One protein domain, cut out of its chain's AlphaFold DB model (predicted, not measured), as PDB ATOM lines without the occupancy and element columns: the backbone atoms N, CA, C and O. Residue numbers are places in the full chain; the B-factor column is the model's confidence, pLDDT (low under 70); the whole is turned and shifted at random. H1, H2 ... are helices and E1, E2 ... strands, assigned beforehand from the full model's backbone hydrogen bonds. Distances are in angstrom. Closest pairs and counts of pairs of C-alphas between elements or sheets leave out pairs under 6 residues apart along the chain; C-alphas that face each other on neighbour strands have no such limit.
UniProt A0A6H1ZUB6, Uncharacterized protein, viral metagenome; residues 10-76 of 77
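AT A GLANCE: This is residues 10 to 76 of the 77 residues of an uncharacterized protein of viral metagenome (UniProt A0A6H1ZUB6). Look first for one strongly twisted sheet of five strands, a meander of hairpins from E2 to E5 with the short E1 added along the far part of E2, beyond its sharp bend. The short helix H1 sits off past the end of E1, and residues 24 to 33 run back from it to the start of E2. The printed part has 67 residues, with one named helix and five named strands in the order E1, H1, E2, E3, E4, E5; the sheet runs E1, E2, E3, E4, E5, all antiparallel, and the class is mostly strand. The whole is compact, with a radius of gyration of the C-alphas of 12.4 A, and spans 37 by 25 by 22 A.

HOW THE PARTS SIT: Begin with E2, residues 34 to 44, which bends by 85 degrees at residue 40. It forms a hairpin with E3, residues 51 to 59, at 150 degrees between their directions; look for N 37 and O 56, 2.9 A apart, and N 43 and O 52, also 2.9 A. E3 forms the next hairpin with E4, residues 62 to 69, at 147 degrees, with N 57 and O 64 2.9 A apart. E4 is staggered: it pairs with E3 over residues 62 to 66 and with E5, residues 72 to 75, over residues 66 to 69. In the hairpin of E4 and E5, at 133 degrees, N 67 and O 74 are 2.9 A apart. These strands, E2 to E5, are a meander, each the antiparallel neighbour of the one before. On the other side of E2 from E3, find the edge strand E1, residues 13 to 16, antiparallel to E2 at 121 degrees; N 42 and O 15 are 2.8 A apart. The other edge strand is E5, and E1 and E5 are apart. H1, residues 20 to 23, is not on the sheet, but only just, with 4 pairs of C-alphas within 10 A. Its closest C-alpha pair with E2 is Gln 22 and Pro 40, 7.5 A apart. H1 is too short for an O i to N i+4 pair; its one O i to N i+3 pair is within hydrogen-bond range.

IN THESE COORDINATES: Find C-alpha 34 at (202.091, 173.790, 171.719), where E2 begins; it runs 23.3 A to C-alpha 44 at (197.399, 173.434, 148.854). E3 measures 25.8 A and E4 22.3 A from first to last C-alpha. E1 begins at C-alpha 13, (192.166, 174.752, 147.923), and E5 ends at C-alpha 75, (201.264, 181.671, 158.176).

THE WHOLE: The two C-alphas farthest apart are those of Ala 30 and Gly 47, 36.8 A. The printed part has no cut, and no link is long; those from E1 to H1, E3 to E4 and E4 to E5 are tight. The mean pLDDT of the printed part is 93.3, and residue 10 alone is under 70.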
ATOM      1  N   ASP A  10     190.971 181.187 152.552       64.06
ATOM      2  CA  ASP A  10     189.755 181.137 151.734       64.06
ATOM      3  C   ASP A  10     190.052 181.084 150.233       64.06
ATOM      4  O   ASP A  10     189.320 180.437 149.485       64.06
ATOM      5  N   ASP A  11     191.188 181.640 149.811       75.06
ATOM      6  CA  ASP A  11     191.644 181.609 148.419       75.06
ATOM      7  C   ASP A  11     192.410 180.320 148.070       75.06
ATOM      8  O   ASP A  11     192.792 180.085 146.919       75.06
ATOM      9  N   LEU A  12     192.660 179.460 149.061       80.12
ATOM     10  CA  LEU A  12     193.364 178.199 148.873       80.12
ATOM     11  C   LEU A  12     192.395 177.045 148.661       80.12
ATOM     12  O   LEU A  12     191.320 176.968 149.247       80.12
ATOM     13  N   GLN A  13     192.837 176.047 147.896       89.38
ATOM     14  CA  GLN A  13     192.166 174.752 147.923       89.38
ATOM     15  C   GLN A  13     192.345 174.139 149.311       89.38
ATOM     16  O   GLN A  13     193.475 173.897 149.752       89.38
ATOM     17  N   GLN A  14     191.226 173.854 149.973       91.69
ATOM     18  CA  GLN A  14     191.184 173.323 151.331       91.69
ATOM     19  C   GLN A  14     190.515 171.952 151.346       91.69
ATOM     20  O   GLN A  14     189.627 171.663 150.547       91.69
ATOM     21  N   LYS A  15     190.916 171.109 152.294       94.56
ATOM     22  CA  LYS A  15     190.166 169.905 152.644       94.56
ATOM     23  C   LYS A  15     190.312 169.582 154.120       94.56
ATOM     24  O   LYS A  15     191.290 169.964 154.763       94.56
ATOM     25  N   VAL A  16     189.359 168.818 154.631       96.69
ATOM     26  CA  VAL A  16     189.424 168.235 155.969       96.69
ATOM     27  C   VAL A  16     189.925 166.798 155.847       96.69
ATOM     28  O   VAL A  16     189.474 166.046 154.990       96.69
ATOM     29  N   ASN A  17     190.905 166.438 156.671       97.50
ATOM     30  CA  ASN A  17     191.455 165.091 156.765       97.50
ATOM     31  C   ASN A  17     191.853 164.819 158.218       97.50
ATOM     32  O   ASN A  17     192.953 165.199 158.657       97.50
ATOM     33  N   LEU A  18     190.929 164.220 158.967       97.81
ATOM     34  CA  LEU A  18     191.130 163.910 160.374       97.81
ATOM     35  C   LEU A  18     192.258 162.882 160.539       97.81
ATOM     36  O   LEU A  18     192.538 162.066 159.667       97.81
ATOM     37  N   LEU A  19     192.970 162.982 161.656       96.69
ATOM     38  CA  LEU A  19     193.887 161.947 162.122       96.69
ATOM     39  C   LEU A  19     193.098 160.929 162.961       96.69
ATOM     40  O   LEU A  19     192.122 161.331 163.588       96.69
ATOM     41  N   PRO A  20     193.533 159.661 163.077       97.75
ATOM     42  CA  PRO A  20     192.764 158.632 163.791       97.75
ATOM     43  C   PRO A  20     192.364 159.025 165.222       97.75
ATOM     44  O   PRO A  20     191.253 158.775 165.673       97.75
ATOM     45  N   TRP A  21     193.249 159.721 165.940       96.38
ATOM     46  CA  TRP A  21     192.952 160.216 167.287       96.38
ATOM     47  C   TRP A  21     191.987 161.415 167.292       96.38
ATOM     48  O   TRP A  21     191.271 161.601 168.268       96.38
ATOM     49  N   GLN A  22     191.932 162.209 166.215       97.00
ATOM     50  CA  GLN A  22     190.933 163.275 166.051       97.00
ATOM     51  C   GLN A  22     189.549 162.684 165.783       97.00
ATOM     52  O   GLN A  22     188.574 163.180 166.333       97.00
ATOM     53  N   GLU A  23     189.466 161.622 164.977       97.50
ATOM     54  CA  GLU A  23     188.217 160.873 164.758       97.50
ATOM     55  C   GLU A  23     187.699 160.266 166.066       97.50
ATOM     56  O   GLU A  23     186.500 160.282 166.326       97.50
ATOM     57  N   ALA A  24     188.612 159.820 166.934       97.38
ATOM     58  CA  ALA A  24     188.306 159.339 168.279       97.38
ATOM     59  C   ALA A  24     187.995 160.455 169.304       97.38
ATOM     60  O   ALA A  24     187.786 160.157 170.478       97.38
ATOM     61  N   GLY A  25     187.996 161.735 168.906       96.12
ATOM     62  CA  GLY A  25     187.695 162.866 169.794       96.12
ATOM     63  C   GLY A  25     188.779 163.181 170.835       96.12
ATOM     64  O   GLY A  25     188.507 163.867 171.819       96.12
ATOM     65  N   LEU A  26     190.005 162.690 170.643       96.19
ATOM     66  CA  LEU A  26     191.122 162.903 171.565       96.19
ATOM     67  C   LEU A  26     191.820 164.247 171.313       96.19
ATOM     68  O   LEU A  26     191.792 164.800 170.210       96.19
ATOM     69  N   GLN A  27     192.506 164.759 172.334       94.44
ATOM     70  CA  GLN A  27     193.325 165.968 172.230       94.44
ATOM     71  C   GLN A  27     194.799 165.628 171.983       94.44
ATOM     72  O   GLN A  27     195.329 164.662 172.525       94.44
ATOM     73  N   TYR A  28     195.481 166.454 171.183       95.88
ATOM     74  CA  TYR A  28     196.904 166.259 170.873       95.88
ATOM     75  C   TYR A  28     197.828 166.526 172.068       95.88
ATOM     76  O   TYR A  28     198.862 165.881 172.218       95.88
ATOM     77  N   THR A  29     197.475 167.504 172.903       94.88
ATOM     78  CA  THR A  29     198.221 167.858 174.117       94.88
ATOM     79  C   THR A  29     197.251 167.925 175.285       94.88
ATOM     80  O   THR A  29     196.089 168.268 175.085       94.88
ATOM     81  N   ALA A  30     197.730 167.647 176.497       94.75
ATOM     82  CA  ALA A  30     196.903 167.706 177.702       94.75
ATOM     83  C   ALA A  30     196.422 169.130 178.046       94.75
ATOM     84  O   ALA A  30     195.407 169.289 178.711       94.75
ATOM     85  N   SER A  31     197.158 170.163 177.620       93.69
ATOM     86  CA  SER A  31     196.880 171.564 177.963       93.69
ATOM     87  C   SER A  31     196.255 172.379 176.831       93.69
ATOM     88  O   SER A  31     195.825 173.504 177.059       93.69
ATOM     89  N   GLY A  32     196.256 171.861 175.601       91.88
ATOM     90  CA  GLY A  32     195.888 172.622 174.405       91.88
ATOM     91  C   GLY A  32     196.982 173.565 173.884       91.88
ATOM     92  O   GLY A  32     196.792 174.166 172.831       91.88
ATOM     93  N   TYR A  33     198.135 173.676 174.557       96.06
ATOM     94  CA  TYR A  33     199.247 174.541 174.143       96.06
ATOM     95  C   TYR A  33     200.355 173.770 173.432       96.06
ATOM     96  O   TYR A  33     200.666 172.625 173.760       96.06
ATOM     97  N   GLY A  34     201.011 174.417 172.471       95.69
ATOM     98  CA  GLY A  34     202.091 173.790 171.719       95.69
ATOM     99  C   GLY A  34     202.423 174.527 170.434       95.69
ATOM    100  O   GLY A  34     201.611 175.274 169.899       95.69
ATOM    101  N   ARG A  35     203.636 174.302 169.919       95.75
ATOM    102  CA  ARG A  35     204.138 175.001 168.725       95.75
ATOM    103  C   ARG A  35     203.688 174.396 167.398       95.75
ATOM    104  O   ARG A  35     203.757 175.079 166.391       95.75
ATOM    105  N   LYS A  36     203.279 173.125 167.387       96.38
ATOM    106  CA  LYS A  36     202.966 172.364 166.167       96.38
ATOM    107  C   LYS A  36     201.783 171.426 166.394       96.38
ATOM    108  O   LYS A  36     201.895 170.215 166.222       96.38
ATOM    109  N   ILE A  37     200.657 171.979 166.826       97.38
ATOM    110  CA  ILE A  37     199.441 171.203 167.062       97.38
ATOM    111  C   ILE A  37     198.802 170.894 165.701       97.38
ATOM    112  O   ILE A  37     198.414 171.823 164.993       97.38
ATOM    113  N   PRO A  38     198.708 169.626 165.274       97.44
ATOM    114  CA  PRO A  38     198.063 169.268 164.016       97.44
ATOM    115  C   PRO A  38     196.559 169.558 164.062       97.44
ATOM    116  O   PRO A  38     195.832 169.029 164.901       97.44
ATOM    117  N   THR A  39     196.078 170.351 163.109       96.38
ATOM    118  CA  THR A  39     194.641 170.569 162.891       96.38
ATOM    119  C   THR A  39     194.104 169.547 161.879       96.38
ATOM    120  O   THR A  39     194.898 168.929 161.157       96.38
ATOM    121  N   PRO A  40     192.778 169.339 161.777       96.75
ATOM    122  CA  PRO A  40     192.200 168.484 160.741       96.75
ATOM    123  C   PRO A  40     192.223 169.141 159.348       96.75
ATOM    124  O   PRO A  40     191.925 168.477 158.357       96.75
ATOM    125  N   ARG A  41     192.587 170.427 159.243       95.31
ATOM    126  CA  ARG A  41     192.609 171.167 157.977       95.31
ATOM    127  C   ARG A  41     193.894 170.900 157.197       95.31
ATOM    128  O   ARG A  41     195.000 170.859 157.746       95.31
ATOM    129  N   MET A  42     193.749 170.751 155.889       96.12
ATOM    130  CA  MET A  42     194.844 170.713 154.931       96.12
ATOM    131  C   MET A  42     194.591 171.729 153.825       96.12
ATOM    132  O   MET A  42     193.455 171.909 153.398       96.12
ATOM    133  N   VAL A  43     195.662 172.336 153.325       94.06
ATOM    134  CA  VAL A  43     195.612 173.290 152.214       94.06
ATOM    135  C   VAL A  43     196.633 172.927 151.143       94.06
ATOM    136  O   VAL A  43     197.646 172.275 151.428       94.06
ATOM    137  N   ARG A  44     196.379 173.349 149.906       92.81
ATOM    138  CA  ARG A  44     197.399 173.434 148.854       92.81
ATOM    139  C   ARG A  44     197.799 174.886 148.685       92.81
ATOM    140  O   ARG A  44     196.938 175.743 148.533       92.81
ATOM    141  N   LEU A  45     199.102 175.138 148.694       88.44
ATOM    142  CA  LEU A  45     199.633 176.458 148.370       88.44
ATOM    143  C   LEU A  45     199.470 176.736 146.864       88.44
ATOM    144  O   LEU A  45     199.440 175.778 146.079       88.44
ATOM    145  N   PRO A  46     199.393 178.012 146.445       84.69
ATOM    146  CA  PRO A  46     199.269 178.368 145.036       84.69
ATOM    147  C   PRO A  46     200.404 177.754 144.212       84.69
ATOM    148  O   PRO A  46     201.566 177.771 144.618       84.69
ATOM    149  N   GLY A  47     200.056 177.155 143.073       85.38
ATOM    150  CA  GLY A  47     201.019 176.481 142.197       85.38
ATOM    151  C   GLY A  47     201.562 175.140 142.714       85.38
ATOM    152  O   GLY A  47     202.382 174.530 142.034       85.38
ATOM    153  N   GLU A  48     201.115 174.631 143.870       86.75
ATOM    154  CA  GLU A  48     201.554 173.330 144.394       86.75
ATOM    155  C   GLU A  48     200.497 172.229 144.214       86.75
ATOM    156  O   GLU A  48     199.290 172.440 144.356       86.75
ATOM    157  N   THR A  49     200.945 170.995 143.959       90.69
ATOM    158  CA  THR A  49     200.102 169.778 143.963       90.69
ATOM    159  C   THR A  49     200.013 169.109 145.331       90.69
ATOM    160  O   THR A  49     199.132 168.286 145.579       90.69
ATOM    161  N   ARG A  50     200.908 169.480 146.248       93.62
ATOM    162  CA  ARG A  50     201.041 168.853 147.557       93.62
ATOM    163  C   ARG A  50     200.048 169.427 148.561       93.62
ATOM    164  O   ARG A  50     200.073 170.614 148.867       93.62
ATOM    165  N   TRP A  51     199.264 168.542 149.169       95.62
ATOM    166  CA  TRP A  51     198.486 168.862 150.363       95.62
ATOM    167  C   TRP A  51     199.399 168.985 151.584       95.62
ATOM    168  O   TRP A  51     200.177 168.077 151.891       95.62
ATOM    169  N   ARG A  52     199.282 170.095 152.307       95.19
ATOM    170  CA  ARG A  52     200.011 170.359 153.550       95.19
ATOM    171  C   ARG A  52     199.021 170.461 154.696       95.19
ATOM    172  O   ARG A  52     197.970 171.076 154.553       95.19
ATOM    173  N   ARG A  53     199.348 169.841 155.829       96.94
ATOM    174  CA  ARG A  53     198.539 169.971 157.044       96.94
ATOM    175  C   ARG A  53     198.763 171.348 157.653       96.94
ATOM    176  O   ARG A  53     199.911 171.784 157.759       96.94
ATOM    177  N   VAL A  54     197.672 171.990 158.051       96.12
ATOM    178  CA  VAL A  54     197.709 173.220 158.836       96.12
ATOM    179  C   VAL A  54     197.994 172.840 160.284       96.12
ATOM    180  O   VAL A  54     197.327 171.976 160.863       96.12
ATOM    181  N   TYR A  55     199.006 173.467 160.859       97.19
ATOM    182  CA  TYR A  55     199.353 173.370 162.268       97.19
ATOM    183  C   TYR A  55     198.939 174.651 162.976       97.19
ATOM    184  O   TYR A  55     198.924 175.716 162.365       97.19
ATOM    185  N   CYS A  56     198.641 174.548 164.264       96.81
ATOM    186  CA  CYS A  56     198.444 175.698 165.127       96.81
ATOM    187  C   CYS A  56     199.591 175.783 166.138       96.81
ATOM    188  O   CYS A  56     199.949 174.788 166.777       96.81
ATOM    189  N   CYS A  57     200.175 176.971 166.256       96.88
ATOM    190  CA  CYS A  57     201.040 177.347 167.362       96.88
ATOM    191  C   CYS A  57     200.190 178.141 168.353       96.88
ATOM    192  O   CYS A  57     199.726 179.227 168.009       96.88
ATOM    193  N   ILE A  58     199.969 177.599 169.549       97.19
ATOM    194  CA  ILE A  58     199.163 178.241 170.591       97.19
ATOM    195  C   ILE A  58     200.075 178.604 171.758       97.19
ATOM    196  O   ILE A  58     200.745 177.736 172.328       97.19
ATOM    197  N   PHE A  59     200.076 179.888 172.104       95.06
ATOM    198  CA  PHE A  59     200.776 180.441 173.254       95.06
ATOM    199  C   PHE A  59     199.839 181.400 173.994       95.06
ATOM    200  O   PHE A  59     199.458 182.437 173.451       95.06
ATOM    201  N   SER A  60     199.474 181.059 175.237       93.62
ATOM    202  CA  SER A  60     198.426 181.774 175.983       93.62
ATOM    203  C   SER A  60     197.125 181.846 175.158       93.62
ATOM    204  O   SER A  60     196.793 180.915 174.432       93.62
ATOM    205  N   ASN A  61     196.387 182.947 175.209       93.50
ATOM    206  CA  ASN A  61     195.150 183.135 174.453       93.50
ATOM    207  C   ASN A  61     195.339 183.379 172.939       93.50
ATOM    208  O   ASN A  61     194.350 183.627 172.252       93.50
ATOM    209  N   ALA A  62     196.568 183.333 172.411       94.44
ATOM    210  CA  ALA A  62     196.851 183.570 170.998       94.44
ATOM    211  C   ALA A  62     197.179 182.265 170.256       94.44
ATOM    212  O   ALA A  62     198.008 181.465 170.699       94.44
ATOM    213  N   GLY A  63     196.550 182.078 169.094       94.62
ATOM    214  CA  GLY A  63     196.793 180.958 168.188       94.62
ATOM    215  C   GLY A  63     197.149 181.442 166.787       94.62
ATOM    216  O   GLY A  63     196.466 182.306 166.241       94.62
ATOM    217  N   THR A  64     198.192 180.860 166.198       95.12
ATOM    218  CA  THR A  64     198.615 181.147 164.821       95.12
ATOM    219  C   THR A  64     198.606 179.871 163.995       95.12
ATOM    220  O   THR A  64     199.324 178.914 164.305       95.12
ATOM    221  N   CYS A  65     197.831 179.874 162.913       95.19
ATOM    222  CA  CYS A  65     197.777 178.784 161.949       95.19
ATOM    223  C   CYS A  65     198.872 178.933 160.887       95.19
ATOM    224  O   CYS A  65     199.134 180.025 160.385       95.19
ATOM    225  N   TYR A  66     199.535 177.832 160.538       94.81
ATOM    226  CA  TYR A  66     200.607 177.835 159.545       94.81
ATOM    227  C   TYR A  66     200.774 176.476 158.860       94.81
ATOM    228  O   TYR A  66     200.372 175.432 159.380       94.81
ATOM    229  N   VAL A  67     201.424 176.470 157.699       95.25
ATOM    230  CA  VAL A  67     201.939 175.258 157.050       95.25
ATOM    231  C   VAL A  67     203.461 175.289 156.996       95.25
ATOM    232  O   VAL A  67     204.081 176.346 156.915       95.25
ATOM    233  N   VAL A  68     204.081 174.110 157.011       94.56
ATOM    234  CA  VAL A  68     205.537 173.984 156.864       94.56
ATOM    235  C   VAL A  68     205.884 173.793 155.391       94.56
ATOM    236  O   VAL A  68     205.393 172.841 154.771       94.56
ATOM    237  N   LYS A  69     206.759 174.644 154.841       90.88
ATOM    238  CA  LYS A  69     207.369 174.502 153.507       90.88
ATOM    239  C   LYS A  69     208.889 174.517 153.640       90.88
ATOM    240  O   LYS A  69     209.493 175.553 153.861       90.88
ATOM    241  N   GLY A  70     209.511 173.342 153.532       90.25
ATOM    242  CA  GLY A  70     210.940 173.207 153.821       90.25
ATOM    243  C   GLY A  70     211.207 173.484 155.301       90.25
ATOM    244  O   GLY A  70     210.681 172.767 156.153       90.25
ATOM    245  N   LYS A  71     212.003 174.517 155.589       90.38
ATOM    246  CA  LYS A  71     212.278 174.998 156.954       90.38
ATOM    247  C   LYS A  71     211.373 176.166 157.366       90.38
ATOM    248  O   LYS A  71     211.348 176.513 158.544       90.38
ATOM    249  N   ASP A  72     210.605 176.711 156.427       92.06
ATOM    250  CA  ASP A  72     209.819 177.921 156.629       92.06
ATOM    251  C   ASP A  72     208.414 177.617 157.138       92.06
ATOM    252  O   ASP A  72     207.803 176.585 156.822       92.06
ATOM    253  N   TRP A  73     207.901 178.550 157.937       93.31
ATOM    254  CA  TRP A  73     206.525 178.567 158.408       93.31
ATOM    255  C   TRP A  73     205.771 179.608 157.595       93.31
ATOM    256  O   TRP A  73     206.042 180.801 157.698       93.31
ATOM    257  N   ILE A  74     204.826 179.150 156.781       92.06
ATOM    258  CA  ILE A  74     203.946 180.029 156.017       92.06
ATOM    259  C   ILE A  74     202.668 180.167 156.825       92.06
ATOM    260  O   ILE A  74     201.911 179.201 156.950       92.06
ATOM    261  N   VAL A  75     202.476 181.343 157.420       92.00
ATOM    262  CA  VAL A  75     201.264 181.671 158.176       92.00
ATOM    263  C   VAL A  75     200.080 181.687 157.219       92.00
ATOM    264  O   VAL A  75     200.169 182.248 156.129       92.00
ATOM    265  N   VAL A  76     198.995 181.043 157.633       87.56
ATOM    266  CA  VAL A  76     197.737 180.994 156.892       87.56
ATOM    267  C   VAL A  76     196.649 181.581 157.787       87.56
ATOM    268  O   VAL A  76     196.489 181.128 158.924       87.56
TER     269      VAL A  76